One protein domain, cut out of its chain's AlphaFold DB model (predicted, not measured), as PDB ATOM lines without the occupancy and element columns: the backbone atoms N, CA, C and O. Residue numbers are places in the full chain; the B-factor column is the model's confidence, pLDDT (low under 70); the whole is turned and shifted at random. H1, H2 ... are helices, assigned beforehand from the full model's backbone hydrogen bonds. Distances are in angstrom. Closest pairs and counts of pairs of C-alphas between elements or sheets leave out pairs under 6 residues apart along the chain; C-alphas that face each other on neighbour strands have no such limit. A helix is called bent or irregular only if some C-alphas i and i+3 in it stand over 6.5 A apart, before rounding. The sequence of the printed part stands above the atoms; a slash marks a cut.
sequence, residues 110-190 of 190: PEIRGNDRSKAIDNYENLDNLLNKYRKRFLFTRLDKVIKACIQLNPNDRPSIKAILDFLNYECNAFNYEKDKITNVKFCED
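What this domain is: This is residues 110 to 190 of the 190 residues of the protein "Protein kinase domain-containing protein" of Meloidogyne hapla (UniProt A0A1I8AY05). Three helices fold back and forth in a loose zigzag: a long, kinked helix, H2, reaches out to one end of the domain, and at its other end the chain folds back into H3 and then again into H4, which lies side by side with H3, running the other way. The four-residue H1 sits near the early part of H2, and the last 22 residues, 169 to 190, with no named element, make a looping tail on the side of H3 and H4. The printed part has 81 residues with four named helices, H1, H2, H3 and H4 in that order, and no named strand; its class is all helix. It is only just compact, close to loose, with a radius of gyration of the C-alphas of 14.0 A, and its elongated outline spans 43 by 25 by 20 A.

Where its parts are: Find C-alpha 110 at (24.746, 55.671, -42.631), where H1, residues 110 to 113, begins. Next comes H2, residues 117 to 136, starting at C-alpha 117, (18.181, 60.422, -51.288), and running 27.9 A from first to last C-alpha. It has a kink of 31 degrees near residue 124 and is only just irregular: C-alphas 118 and 121 are 6.8 A apart. H3, residues 142 to 150, measures 12.5 A. H4, residues 161 to 168, measures 10.4 A and ends at C-alpha 168, (35.214, 44.235, -23.672).

How they stand to each other: Start at H1, which is close to H2 but not clearly touching; their closest C-alphas, those of Arg 113 and Ala 120, are 7.0 A apart. H2 and H3 are also close but not clearly touching, their closest C-alphas being those of Arg 135 and Lys 148 at 6.0 A. They run opposite ways at a shallow tilt of 23 degrees. Go on to H3 and H4, again close but not clearly touching, where the closest C-alphas, those of Val 146 and Ile 164, are 6.8 A apart. These two run opposite ways at a shallow tilt of 21 degrees. H2 and H4 are apart, and H1 is apart from H3 and from H4. In H3 and H4 every O i to N i+4 pair is within hydrogen-bond range, in H2 13 of 16 are, and H1 is too short for such a pair.

The domain as a whole: The C-alphas farthest apart, those of Ser 118 and Asn 184, are 43.7 A from each other. The printed part has no cut and ends at Asp 190, the chain's last residue. The links from H1 to H2 and from H2 to H3 are tight, and the link from H3 to H4 is short. Look in the B-factor column for a mean pLDDT of the printed part of 81.1; it is under 70 at residues 114 to 127 and 138 to 140.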
ATOM      1  N   PRO A 110      25.152  55.728 -41.225       82.19
ATOM      2  CA  PRO A 110      24.746  55.671 -42.631       82.19
ATOM      3  C   PRO A 110      23.235  55.830 -42.875       82.19
ATOM      4  O   PRO A 110      22.827  56.559 -43.775       82.19
ATOM      5  N   GLU A 111      22.398  55.198 -42.054       81.31
ATOM      6  CA  GLU A 111      20.932  55.263 -42.119       81.31
ATOM      7  C   GLU A 111      20.373  56.659 -41.817       81.31
ATOM      8  O   GLU A 111      19.304  57.015 -42.300       81.31
ATOM      9  N   ILE A 112      21.125  57.478 -41.078       80.50
ATOM     10  CA  ILE A 112      20.764  58.868 -40.798       80.50
ATOM     11  C   ILE A 112      21.091  59.769 -41.992       80.50
ATOM     12  O   ILE A 112      20.339  60.690 -42.307       80.50
ATOM     13  N   ARG A 113      22.202  59.495 -42.686       73.19
ATOM     14  CA  ARG A 113      22.615  60.238 -43.889       73.19
ATOM     15  C   ARG A 113      21.710  59.949 -45.092       73.19
ATOM     16  O   ARG A 113      21.533  60.810 -45.947       73.19
ATOM     17  N   GLY A 114      21.133  58.747 -45.154       60.06
ATOM     18  CA  GLY A 114      20.340  58.246 -46.284       60.06
ATOM     19  C   GLY A 114      19.030  58.990 -46.582       60.06
ATOM     20  O   GLY A 114      18.432  58.751 -47.631       60.06
ATOM     21  N   ASN A 115      18.591  59.909 -45.717       54.41
ATOM     22  CA  ASN A 115      17.403  60.729 -45.976       54.41
ATOM     23  C   ASN A 115      17.629  61.836 -47.026       54.41
ATOM     24  O   ASN A 115      16.652  62.404 -47.509       54.41
ATOM     25  N   ASP A 116      18.871  62.077 -47.462       53.06
ATOM     26  CA  ASP A 116      19.202  62.968 -48.585       53.06
ATOM     27  C   ASP A 116      19.375  62.143 -49.888       53.06
ATOM     28  O   ASP A 116      20.475  61.892 -50.394       53.06
ATOM     29  N   ARG A 117      18.251  61.588 -50.373       45.66
ATOM     30  CA  ARG A 117      18.181  60.422 -51.288       45.66
ATOM     31  C   ARG A 117      18.895  60.548 -52.643       45.66
ATOM     32  O   ARG A 117      19.168  59.518 -53.250       45.66
ATOM     33  N   SER A 118      19.220  61.745 -53.134       49.28
ATOM     34  CA  SER A 118      19.871  61.920 -54.448       49.28
ATOM     35  C   SER A 118      21.404  61.913 -54.401       49.28
ATOM     36  O   SER A 118      22.036  61.627 -55.412       49.28
ATOM     37  N   LYS A 119      22.013  62.176 -53.235       50.53
ATOM     38  CA  LYS A 119      23.475  62.102 -53.016       50.53
ATOM     39  C   LYS A 119      23.900  60.872 -52.214       50.53
ATOM     40  O   LYS A 119      25.092  60.593 -52.103       50.53
ATOM     41  N   ALA A 120      22.938  60.166 -51.622       49.81
ATOM     42  CA  ALA A 120      23.192  59.052 -50.721       49.81
ATOM     43  C   ALA A 120      23.653  57.777 -51.442       49.81
ATOM     44  O   ALA A 120      24.508  57.094 -50.897       49.81
ATOM     45  N   ILE A 121      23.145  57.464 -52.642       52.53
ATOM     46  CA  ILE A 121      23.377  56.162 -53.306       52.53
ATOM     47  C   ILE A 121      24.848  55.992 -53.730       52.53
ATOM     48  O   ILE A 121      25.494  55.042 -53.287       52.53
ATOM     49  N   ASP A 122      25.423  56.965 -54.447       53.12
ATOM     50  CA  ASP A 122      26.843  56.937 -54.843       53.12
ATOM     51  C   ASP A 122      27.791  56.994 -53.632       53.12
ATOM     52  O   ASP A 122      28.886  56.426 -53.639       53.12
ATOM     53  N   ASN A 123      27.376  57.670 -52.554       57.72
ATOM     54  CA  ASN A 123      28.141  57.717 -51.310       57.72
ATOM     55  C   ASN A 123      28.060  56.401 -50.531       57.72
ATOM     56  O   ASN A 123      29.034  56.037 -49.877       57.72
ATOM     57  N   TYR A 124      26.931  55.689 -50.580       61.03
ATOM     58  CA  TYR A 124      26.731  54.447 -49.834       61.03
ATOM     59  C   TYR A 124      27.518  53.293 -50.451       61.03
ATOM     60  O   TYR A 124      28.158  52.554 -49.710       61.03
ATOM     61  N   GLU A 125      27.547  53.173 -51.783       62.72
ATOM     62  CA  GLU A 125      28.373  52.165 -52.466       62.72
ATOM     63  C   GLU A 125      29.873  52.425 -52.260       62.72
ATOM     64  O   GLU A 125      30.638  51.508 -51.949       62.72
ATOM     65  N   ASN A 126      30.310  53.687 -52.346       68.62
ATOM     66  CA  ASN A 126      31.700  54.054 -52.061       68.62
ATOM     67  C   ASN A 126      32.071  53.836 -50.585       68.62
ATOM     68  O   ASN A 126      33.169  53.352 -50.286       68.62
ATOM     69  N   LEU A 127      31.159  54.146 -49.658       69.06
ATOM     70  CA  LEU A 127      31.339  53.891 -48.233       69.06
ATOM     71  C   LEU A 127      31.374  52.389 -47.939       69.06
ATOM     72  O   LEU A 127      32.250  51.958 -47.194       69.06
ATOM     73  N   ASP A 128      30.493  51.582 -48.538       71.00
ATOM     74  CA  ASP A 128      30.513  50.129 -48.358       71.00
ATOM     75  C   ASP A 128      31.810  49.530 -48.891       71.00
ATOM     76  O   ASP A 128      32.449  48.744 -48.202       71.00
ATOM     77  N   ASN A 129      32.284  49.963 -50.060       74.56
ATOM     78  CA  ASN A 129      33.567  49.518 -50.601       74.56
ATOM     79  C   ASN A 129      34.745  49.869 -49.670       74.56
ATOM     80  O   ASN A 129      35.615  49.025 -49.416       74.56
ATOM     81  N   LEU A 130      34.763  51.083 -49.108       74.12
ATOM     82  CA  LEU A 130      35.800  51.524 -48.170       74.12
ATOM     83  C   LEU A 130      35.738  50.748 -46.843       74.12
ATOM     84  O   LEU A 130      36.762  50.249 -46.361       74.12
ATOM     85  N   LEU A 131      34.539  50.604 -46.270       74.69
ATOM     86  CA  LEU A 131      34.317  49.863 -45.030       74.69
ATOM     87  C   LEU A 131      34.586  48.373 -45.230       74.69
ATOM     88  O   LEU A 131      35.227  47.767 -44.381       74.69
ATOM     89  N   ASN A 132      34.198  47.782 -46.358       74.38
ATOM     90  CA  ASN A 132      34.497  46.393 -46.696       74.38
ATOM     91  C   ASN A 132      36.000  46.161 -46.829       74.38
ATOM     92  O   ASN A 132      36.499  45.155 -46.323       74.38
ATOM     93  N   LYS A 133      36.747  47.098 -47.426       77.44
ATOM     94  CA  LYS A 133      38.214  47.030 -47.463       77.44
ATOM     95  C   LYS A 133      38.814  47.038 -46.054       77.44
ATOM     96  O   LYS A 133      39.709  46.241 -45.773       77.44
ATOM     97  N   TYR A 134      38.310  47.890 -45.161       75.88
ATOM     98  CA  TYR A 134      38.745  47.928 -43.763       75.88
ATOM     99  C   TYR A 134      38.348  46.654 -42.990       75.88
ATOM    100  O   TYR A 134      39.193  46.029 -42.351       75.88
ATOM    101  N   ARG A 135      37.095  46.198 -43.115       72.62
ATOM    102  CA  ARG A 135      36.560  44.985 -42.469       72.62
ATOM    103  C   ARG A 135      37.314  43.720 -42.884       72.62
ATOM    104  O   ARG A 135      37.550  42.861 -42.038       72.62
ATOM    105  N   LYS A 136      37.700  43.608 -44.163       71.69
ATOM    106  CA  LYS A 136      38.463  42.471 -44.714       71.69
ATOM    107  C   LYS A 136      39.935  42.462 -44.293       71.69
ATOM    108  O   LYS A 136      40.598  41.440 -44.454       71.69
ATOM    109  N   ARG A 137      40.468  43.567 -43.759       71.50
ATOM    110  CA  ARG A 137      41.847  43.610 -43.267       71.50
ATOM    111  C   ARG A 137      41.957  42.760 -41.999       71.50
ATOM    112  O   ARG A 137      41.249  43.006 -41.024       71.50
ATOM    113  N   PHE A 138      42.846  41.768 -42.010       57.81
ATOM    114  CA  PHE A 138      43.153  40.959 -40.830       57.81
ATOM    115  C   PHE A 138      43.879  41.819 -39.790       57.81
ATOM    116  O   PHE A 138      45.045  42.166 -39.959       57.81
ATOM    117  N   LEU A 139      43.168  42.176 -38.725       57.06
ATOM    118  CA  LEU A 139      43.708  42.751 -37.498       57.06
ATOM    119  C   LEU A 139      43.043  42.019 -36.326       57.06
ATOM    120  O   LEU A 139      41.874  41.645 -36.405       57.06
ATOM    121  N   PHE A 140      43.836  41.723 -35.294       67.75
ATOM    122  CA  PHE A 140      43.548  40.688 -34.290       67.75
ATOM    123  C   PHE A 140      43.030  41.224 -32.950       67.75
ATOM    124  O   PHE A 140      42.724  40.441 -32.052       67.75
ATOM    125  N   THR A 141      42.968  42.543 -32.772       84.06
ATOM    126  CA  THR A 141      42.712  43.123 -31.452       84.06
ATOM    127  C   THR A 141      41.225  43.119 -31.110       84.06
ATOM    128  O   THR A 141      40.357  43.165 -31.988       84.06
ATOM    129  N   ARG A 142      40.899  43.086 -29.811       87.44
ATOM    130  CA  ARG A 142      39.500  43.206 -29.366       87.44
ATOM    131  C   ARG A 142      38.912  44.547 -29.800       87.44
ATOM    132  O   ARG A 142      37.767  44.597 -30.237       87.44
ATOM    133  N   LEU A 143      39.707  45.613 -29.740       88.06
ATOM    134  CA  LEU A 143      39.280  46.938 -30.172       88.06
ATOM    135  C   LEU A 143      38.897  46.968 -31.661       88.06
ATOM    136  O   LEU A 143      37.851  47.510 -32.005       88.06
ATOM    137  N   ASP A 144      39.692  46.339 -32.530       86.75
ATOM    138  CA  ASP A 144      39.392  46.246 -33.965       86.75
ATOM    139  C   ASP A 144      38.079  45.493 -34.231       86.75
ATOM    140  O   ASP A 144      37.253  45.952 -35.022       86.75
ATOM    141  N   LYS A 145      37.829  44.394 -33.502       90.62
ATOM    142  CA  LYS A 145      36.549  43.673 -33.570       90.62
ATOM    143  C   LYS A 145      35.366  44.549 -33.164       90.62
ATOM    144  O   LYS A 145      34.355  44.539 -33.859       90.62
ATOM    145  N   VAL A 146      35.492  45.346 -32.099       92.94
ATOM    146  CA  VAL A 146      34.428  46.286 -31.701       92.94
ATOM    147  C   VAL A 146      34.188  47.332 -32.786       92.94
ATOM    148  O   VAL A 146      33.041  47.553 -33.163       92.94
ATOM    149  N   ILE A 147      35.243  47.941 -33.339       90.31
ATOM    150  CA  ILE A 147      35.102  48.936 -34.414       90.31
ATOM    151  C   ILE A 147      34.370  48.312 -35.605       90.31
ATOM    152  O   ILE A 147      33.391  48.880 -36.086       90.31
ATOM    153  N   LYS A 148      34.790  47.121 -36.047       89.44
ATOM    154  CA  LYS A 148      34.143  46.394 -37.147       89.44
ATOM    155  C   LYS A 148      32.682  46.064 -36.846       89.44
ATOM    156  O   LYS A 148      31.860  46.188 -37.750       89.44
ATOM    157  N   ALA A 149      32.351  45.693 -35.613       91.81
ATOM    158  CA  ALA A 149      30.975  45.449 -35.190       91.81
ATOM    159  C   ALA A 149      30.116  46.726 -35.241       91.81
ATOM    160  O   ALA A 149      28.990  46.702 -35.723       91.81
ATOM    161  N   CYS A 150      30.650  47.864 -34.796       91.94
ATOM    162  CA  CYS A 150      29.900  49.120 -34.741       91.94
ATOM    163  C   CYS A 150      29.666  49.750 -36.120       91.94
ATOM    164  O   CYS A 150      28.658  50.420 -36.325       91.94
ATOM    165  N   ILE A 151      30.582  49.556 -37.072       88.75
ATOM    166  CA  ILE A 151      30.488  50.170 -38.405       88.75
ATOM    167  C   ILE A 151      29.647  49.357 -39.397       88.75
ATOM    168  O   ILE A 151      29.715  49.657 -40.585       88.75
ATOM    169  N   GLN A 152      28.917  48.308 -38.986       88.50
ATOM    170  CA  GLN A 152      28.045  47.544 -39.897       88.50
ATOM    171  C   GLN A 152      27.026  48.471 -40.579       88.50
ATOM    172  O   GLN A 152      26.535  49.416 -39.966       88.50
ATOM    173  N   LEU A 153      26.735  48.253 -41.865       84.75
ATOM    174  CA  LEU A 153      25.832  49.153 -42.597       84.75
ATOM    175  C   LEU A 153      24.396  49.006 -42.118       84.75
ATOM    176  O   LEU A 153      23.758  49.997 -41.772       84.75
ATOM    177  N   ASN A 154      23.933  47.764 -42.035       85.56
ATOM    178  CA  ASN A 154      22.650  47.438 -41.452       85.56
ATOM    179  C   ASN A 154      22.712  47.667 -39.928       85.56
ATOM    180  O   ASN A 154      23.539  47.042 -39.257       85.56
ATOM    181  N   PRO A 155      21.868  48.546 -39.362       87.75
ATOM    182  CA  PRO A 155      21.861  48.807 -37.927       87.75
ATOM    183  C   PRO A 155      21.503  47.568 -37.097       87.75
ATOM    184  O   PRO A 155      21.985  47.457 -35.976       87.75
ATOM    185  N   ASN A 156      20.744  46.613 -37.650       87.25
ATOM    186  CA  ASN A 156      20.388  45.368 -36.956       87.25
ATOM    187  C   ASN A 156      21.567  44.394 -36.806       87.25
ATOM    188  O   ASN A 156      21.500  43.477 -35.996       87.25
ATOM    189  N   ASP A 157      22.645  44.597 -37.568       88.88
ATOM    190  CA  ASP A 157      23.870  43.799 -37.456       88.88
ATOM    191  C   ASP A 157      24.886  44.435 -36.489       88.88
ATOM    192  O   ASP A 157      25.946  43.858 -36.221       88.88
ATOM    193  N   ARG A 158      24.593  45.640 -35.972       92.31
ATOM    194  CA  ARG A 158      25.431  46.324 -34.983       92.31
ATOM    195  C   ARG A 158      25.095  45.812 -33.583       92.31
ATOM    196  O   ARG A 158      23.920  45.672 -33.260       92.31
ATOM    197  N   PRO A 159      26.102  45.593 -32.724       95.12
ATOM    198  CA  PRO A 159      25.859  45.161 -31.359       95.12
ATOM    199  C   PRO A 159      25.217  46.277 -30.534       95.12
ATOM    200  O   PRO A 159      25.525  47.464 -30.696       95.12
ATOM    201  N   SER A 160      24.405  45.886 -29.560       94.69
ATOM    202  CA  SER A 160      24.006  46.765 -28.471       94.69
ATOM    203  C   SER A 160      25.220  47.201 -27.646       94.69
ATOM    204  O   SER A 160      26.271  46.554 -27.594       94.69
ATOM    205  N   ILE A 161      25.056  48.292 -26.897       95.50
ATOM    206  CA  ILE A 161      26.081  48.735 -25.943       95.50
ATOM    207  C   ILE A 161      26.346  47.678 -24.861       95.50
ATOM    208  O   ILE A 161      27.469  47.582 -24.360       95.50
ATOM    209  N   LYS A 162      25.343  46.861 -24.511       95.62
ATOM    210  CA  LYS A 162      25.531  45.728 -23.601       95.62
ATOM    211  C   LYS A 162      26.489  44.711 -24.222       95.62
ATOM    212  O   LYS A 162      27.519  44.448 -23.614       95.62
ATOM    213  N   ALA A 163      26.219  44.239 -25.438       96.19
ATOM    214  CA  ALA A 163      27.085  43.289 -26.130       96.19
ATOM    215  C   ALA A 163      28.525  43.814 -26.300       96.19
ATOM    216  O   ALA A 163      29.480  43.053 -26.139       96.19
ATOM    217  N   ILE A 164      28.710  45.118 -26.554       96.38
ATOM    218  CA  ILE A 164      30.046  45.744 -26.582       96.38
ATOM    219  C   ILE A 164      30.744  45.627 -25.223       96.38
ATOM    220  O   ILE A 164      31.925  45.285 -25.174       96.38
ATOM    221  N   LEU A 165      30.052  45.916 -24.120       95.50
ATOM    222  CA  LEU A 165      30.633  45.824 -22.779       95.50
ATOM    223  C   LEU A 165      30.962  44.383 -22.395       95.50
ATOM    224  O   LEU A 165      32.074  44.135 -21.938       95.50
ATOM    225  N   ASP A 166      30.048  43.448 -22.642       95.88
ATOM    226  CA  ASP A 166      30.243  42.018 -22.385       95.88
ATOM    227  C   ASP A 166      31.465  41.512 -23.174       95.88
ATOM    228  O   ASP A 166      32.344  40.828 -22.640       95.88
ATOM    229  N   PHE A 167      31.609  41.951 -24.432       95.75
ATOM    230  CA  PHE A 167      32.799  41.679 -25.228       95.75
ATOM    231  C   PHE A 167      34.042  42.321 -24.606       95.75
ATOM    232  O   PHE A 167      35.052  41.655 -24.396       95.75
ATOM    233  N   LEU A 168      34.035  43.605 -24.270       93.56
ATOM    234  CA  LEU A 168      35.214  44.235 -23.672       93.56
ATOM    235  C   LEU A 168      35.584  43.612 -22.316       93.56
ATOM    236  O   LEU A 168      36.756  43.651 -21.955       93.56
ATOM    237  N   ASN A 169      34.641  43.003 -21.602       92.69
ATOM    238  CA  ASN A 169      34.845  42.341 -20.312       92.69
ATOM    239  C   ASN A 169      35.161  40.841 -20.417       92.69
ATOM    240  O   ASN A 169      35.262  40.178 -19.391       92.69
ATOM    241  N   TYR A 170      35.382  40.318 -21.628       93.56
ATOM    242  CA  TYR A 170      35.689  38.901 -21.875       93.56
ATOM    243  C   TYR A 170      34.555  37.931 -21.497       93.56
ATOM    244  O   TYR A 170      34.787  36.738 -21.317       93.56
ATOM    245  N   GLU A 171      33.313  38.410 -21.437       95.69
ATOM    246  CA  GLU A 171      32.141  37.566 -21.180       95.69
ATOM    247  C   GLU A 171      31.691  36.806 -22.440       95.69
ATOM    248  O   GLU A 171      31.006  35.787 -22.341       95.69
ATOM    249  N   CYS A 172      32.107  37.276 -23.618       95.38
ATOM    250  CA  CYS A 172      31.907  36.673 -24.938       95.38
ATOM    251  C   CYS A 172      33.125  36.942 -25.850       95.38
ATOM    252  O   CYS A 172      34.020  37.728 -25.524       95.38
ATOM    253  N   ASN A 173      33.185  36.271 -27.005       93.81
ATOM    254  CA  ASN A 173      34.370  36.222 -27.877       93.81
ATOM    255  C   ASN A 173      34.121  36.619 -29.338       93.81
ATOM    256  O   ASN A 173      35.087  36.782 -30.091       93.81
ATOM    257  N   ALA A 174      32.864  36.794 -29.740       93.25
ATOM    258  CA  ALA A 174      32.499  37.168 -31.102       93.25
ATOM    259  C   ALA A 174      31.173  37.931 -31.141       93.25
ATOM    260  O   ALA A 174      30.332  37.767 -30.257       93.25
ATOM    261  N   PHE A 175      30.979  38.729 -32.185       93.12
ATOM    262  CA  PHE A 175      29.708  39.396 -32.471       93.12
ATOM    263  C   PHE A 175      28.915  38.652 -33.551       93.12
ATOM    264  O   PHE A 175      29.472  37.863 -34.315       93.12
ATOM    265  N   ASN A 176      27.615  38.935 -33.656       89.44
ATOM    266  CA  ASN A 176      26.722  38.247 -34.596       89.44
ATOM    267  C   ASN A 176      27.153  38.377 -36.069       89.44
ATOM    268  O   ASN A 176      27.007  37.417 -36.821       89.44
ATOM    269  N   TYR A 177      27.786  39.485 -36.472       86.38
ATOM    270  CA  TYR A 177      28.304  39.653 -37.842       86.38
ATOM    271  C   TYR A 177      29.433  38.656 -38.211       86.38
ATOM    272  O   TYR A 177      29.826  38.548 -39.376       86.38
ATOM    273  N   GLU A 178      30.003  37.951 -37.226       88.56
ATOM    274  CA  GLU A 178      31.051  36.939 -37.411       88.56
ATOM    275  C   GLU A 178      30.491  35.506 -37.497       88.56
ATOM    276  O   GLU A 178      31.266  34.576 -37.727       88.56
ATOM    277  N   LYS A 179      29.175  35.306 -37.325       87.88
ATOM    278  CA  LYS A 179      28.557  33.982 -37.128       87.88
ATOM    279  C   LYS A 179      28.809  32.992 -38.266       87.88
ATOM    280  O   LYS A 179      29.054  31.820 -38.003       87.88
ATOM    281  N   ASP A 180      28.861  33.473 -39.504       86.50
ATOM    282  CA  ASP A 180      29.110  32.625 -40.680       86.50
ATOM    283  C   ASP A 180      30.600  32.313 -40.906       86.50
ATOM    284  O   ASP A 180      30.956  31.537 -41.789       86.50
ATOM    285  N   LYS A 181      31.500  32.943 -40.138       84.12
ATOM    286  CA  LYS A 181      32.957  32.866 -40.337       84.12
ATOM    287  C   LYS A 181      33.671  32.067 -39.256       84.12
ATOM    288  O   LYS A 181      34.802  31.641 -39.475       84.12
ATOM    289  N   ILE A 182      33.061  31.924 -38.082       86.38
ATOM    290  CA  ILE A 182      33.711  31.352 -36.903       86.38
ATOM    291  C   ILE A 182      32.735  30.410 -36.204       86.38
ATOM    292  O   ILE A 182      31.610  30.787 -35.890       86.38
ATOM    293  N   THR A 183      33.182  29.188 -35.926       86.38
ATOM    294  CA  THR A 183      32.441  28.190 -35.146       86.38
ATOM    295  C   THR A 183      33.087  28.001 -33.769       86.38
ATOM    296  O   THR A 183      34.231  28.400 -33.551       86.38
ATOM    297  N   ASN A 184      32.357  27.401 -32.822       88.81
ATOM    298  CA  ASN A 184      32.846  27.065 -31.473       88.81
ATOM    299  C   ASN A 184      33.289  28.262 -30.606       88.81
ATOM    300  O   ASN A 184      34.215  28.153 -29.803       88.81
ATOM    301  N   VAL A 185      32.612  29.406 -30.731       91.81
ATOM    302  CA  VAL A 185      32.839  30.593 -29.891       91.81
ATOM    303  C   VAL A 185      31.547  31.043 -29.212       91.81
ATOM    304  O   VAL A 185      30.455  30.860 -29.745       91.81
ATOM    305  N   LYS A 186      31.670  31.659 -28.031       94.88
ATOM    306  CA  LYS A 186      30.545  32.307 -27.344       94.88
ATOM    307  C   LYS A 186      30.277  33.673 -27.978       94.88
ATOM    308  O   LYS A 186      31.126  34.563 -27.875       94.88
ATOM    309  N   PHE A 187      29.125  33.829 -28.621       94.38
ATOM    310  CA  PHE A 187      28.686  35.100 -29.198       94.38
ATOM    311  C   PHE A 187      28.148  36.042 -28.117       94.38
ATOM    312  O   PHE A 187      27.675  35.596 -27.073       94.38
ATOM    313  N   CYS A 188      28.284  37.345 -28.344       94.88
ATOM    314  CA  CYS A 188      27.709  38.370 -27.484       94.88
ATOM    315  C   CYS A 188      26.219  38.519 -27.786       94.88
ATOM    316  O   CYS A 188      25.840  38.667 -28.947       94.88
ATOM    317  N   GLU A 189      25.403  38.489 -26.737       89.75
ATOM    318  CA  GLU A 189      23.949  38.620 -26.821       89.75
ATOM    319  C   GLU A 189      23.517  40.038 -26.440       89.75
ATOM    320  O   GLU A 189      24.049  40.627 -25.484       89.75
ATOM    321  N   ASP A 190      22.552  40.565 -27.193       82.75
ATOM    322  CA  ASP A 190      21.950  41.882 -26.972       82.75
ATOM    323  C   ASP A 190      20.956  41.902 -25.807       82.75
ATOM    324  O   ASP A 190      20.238  40.898 -25.602       82.75
TER     325      ASP A 190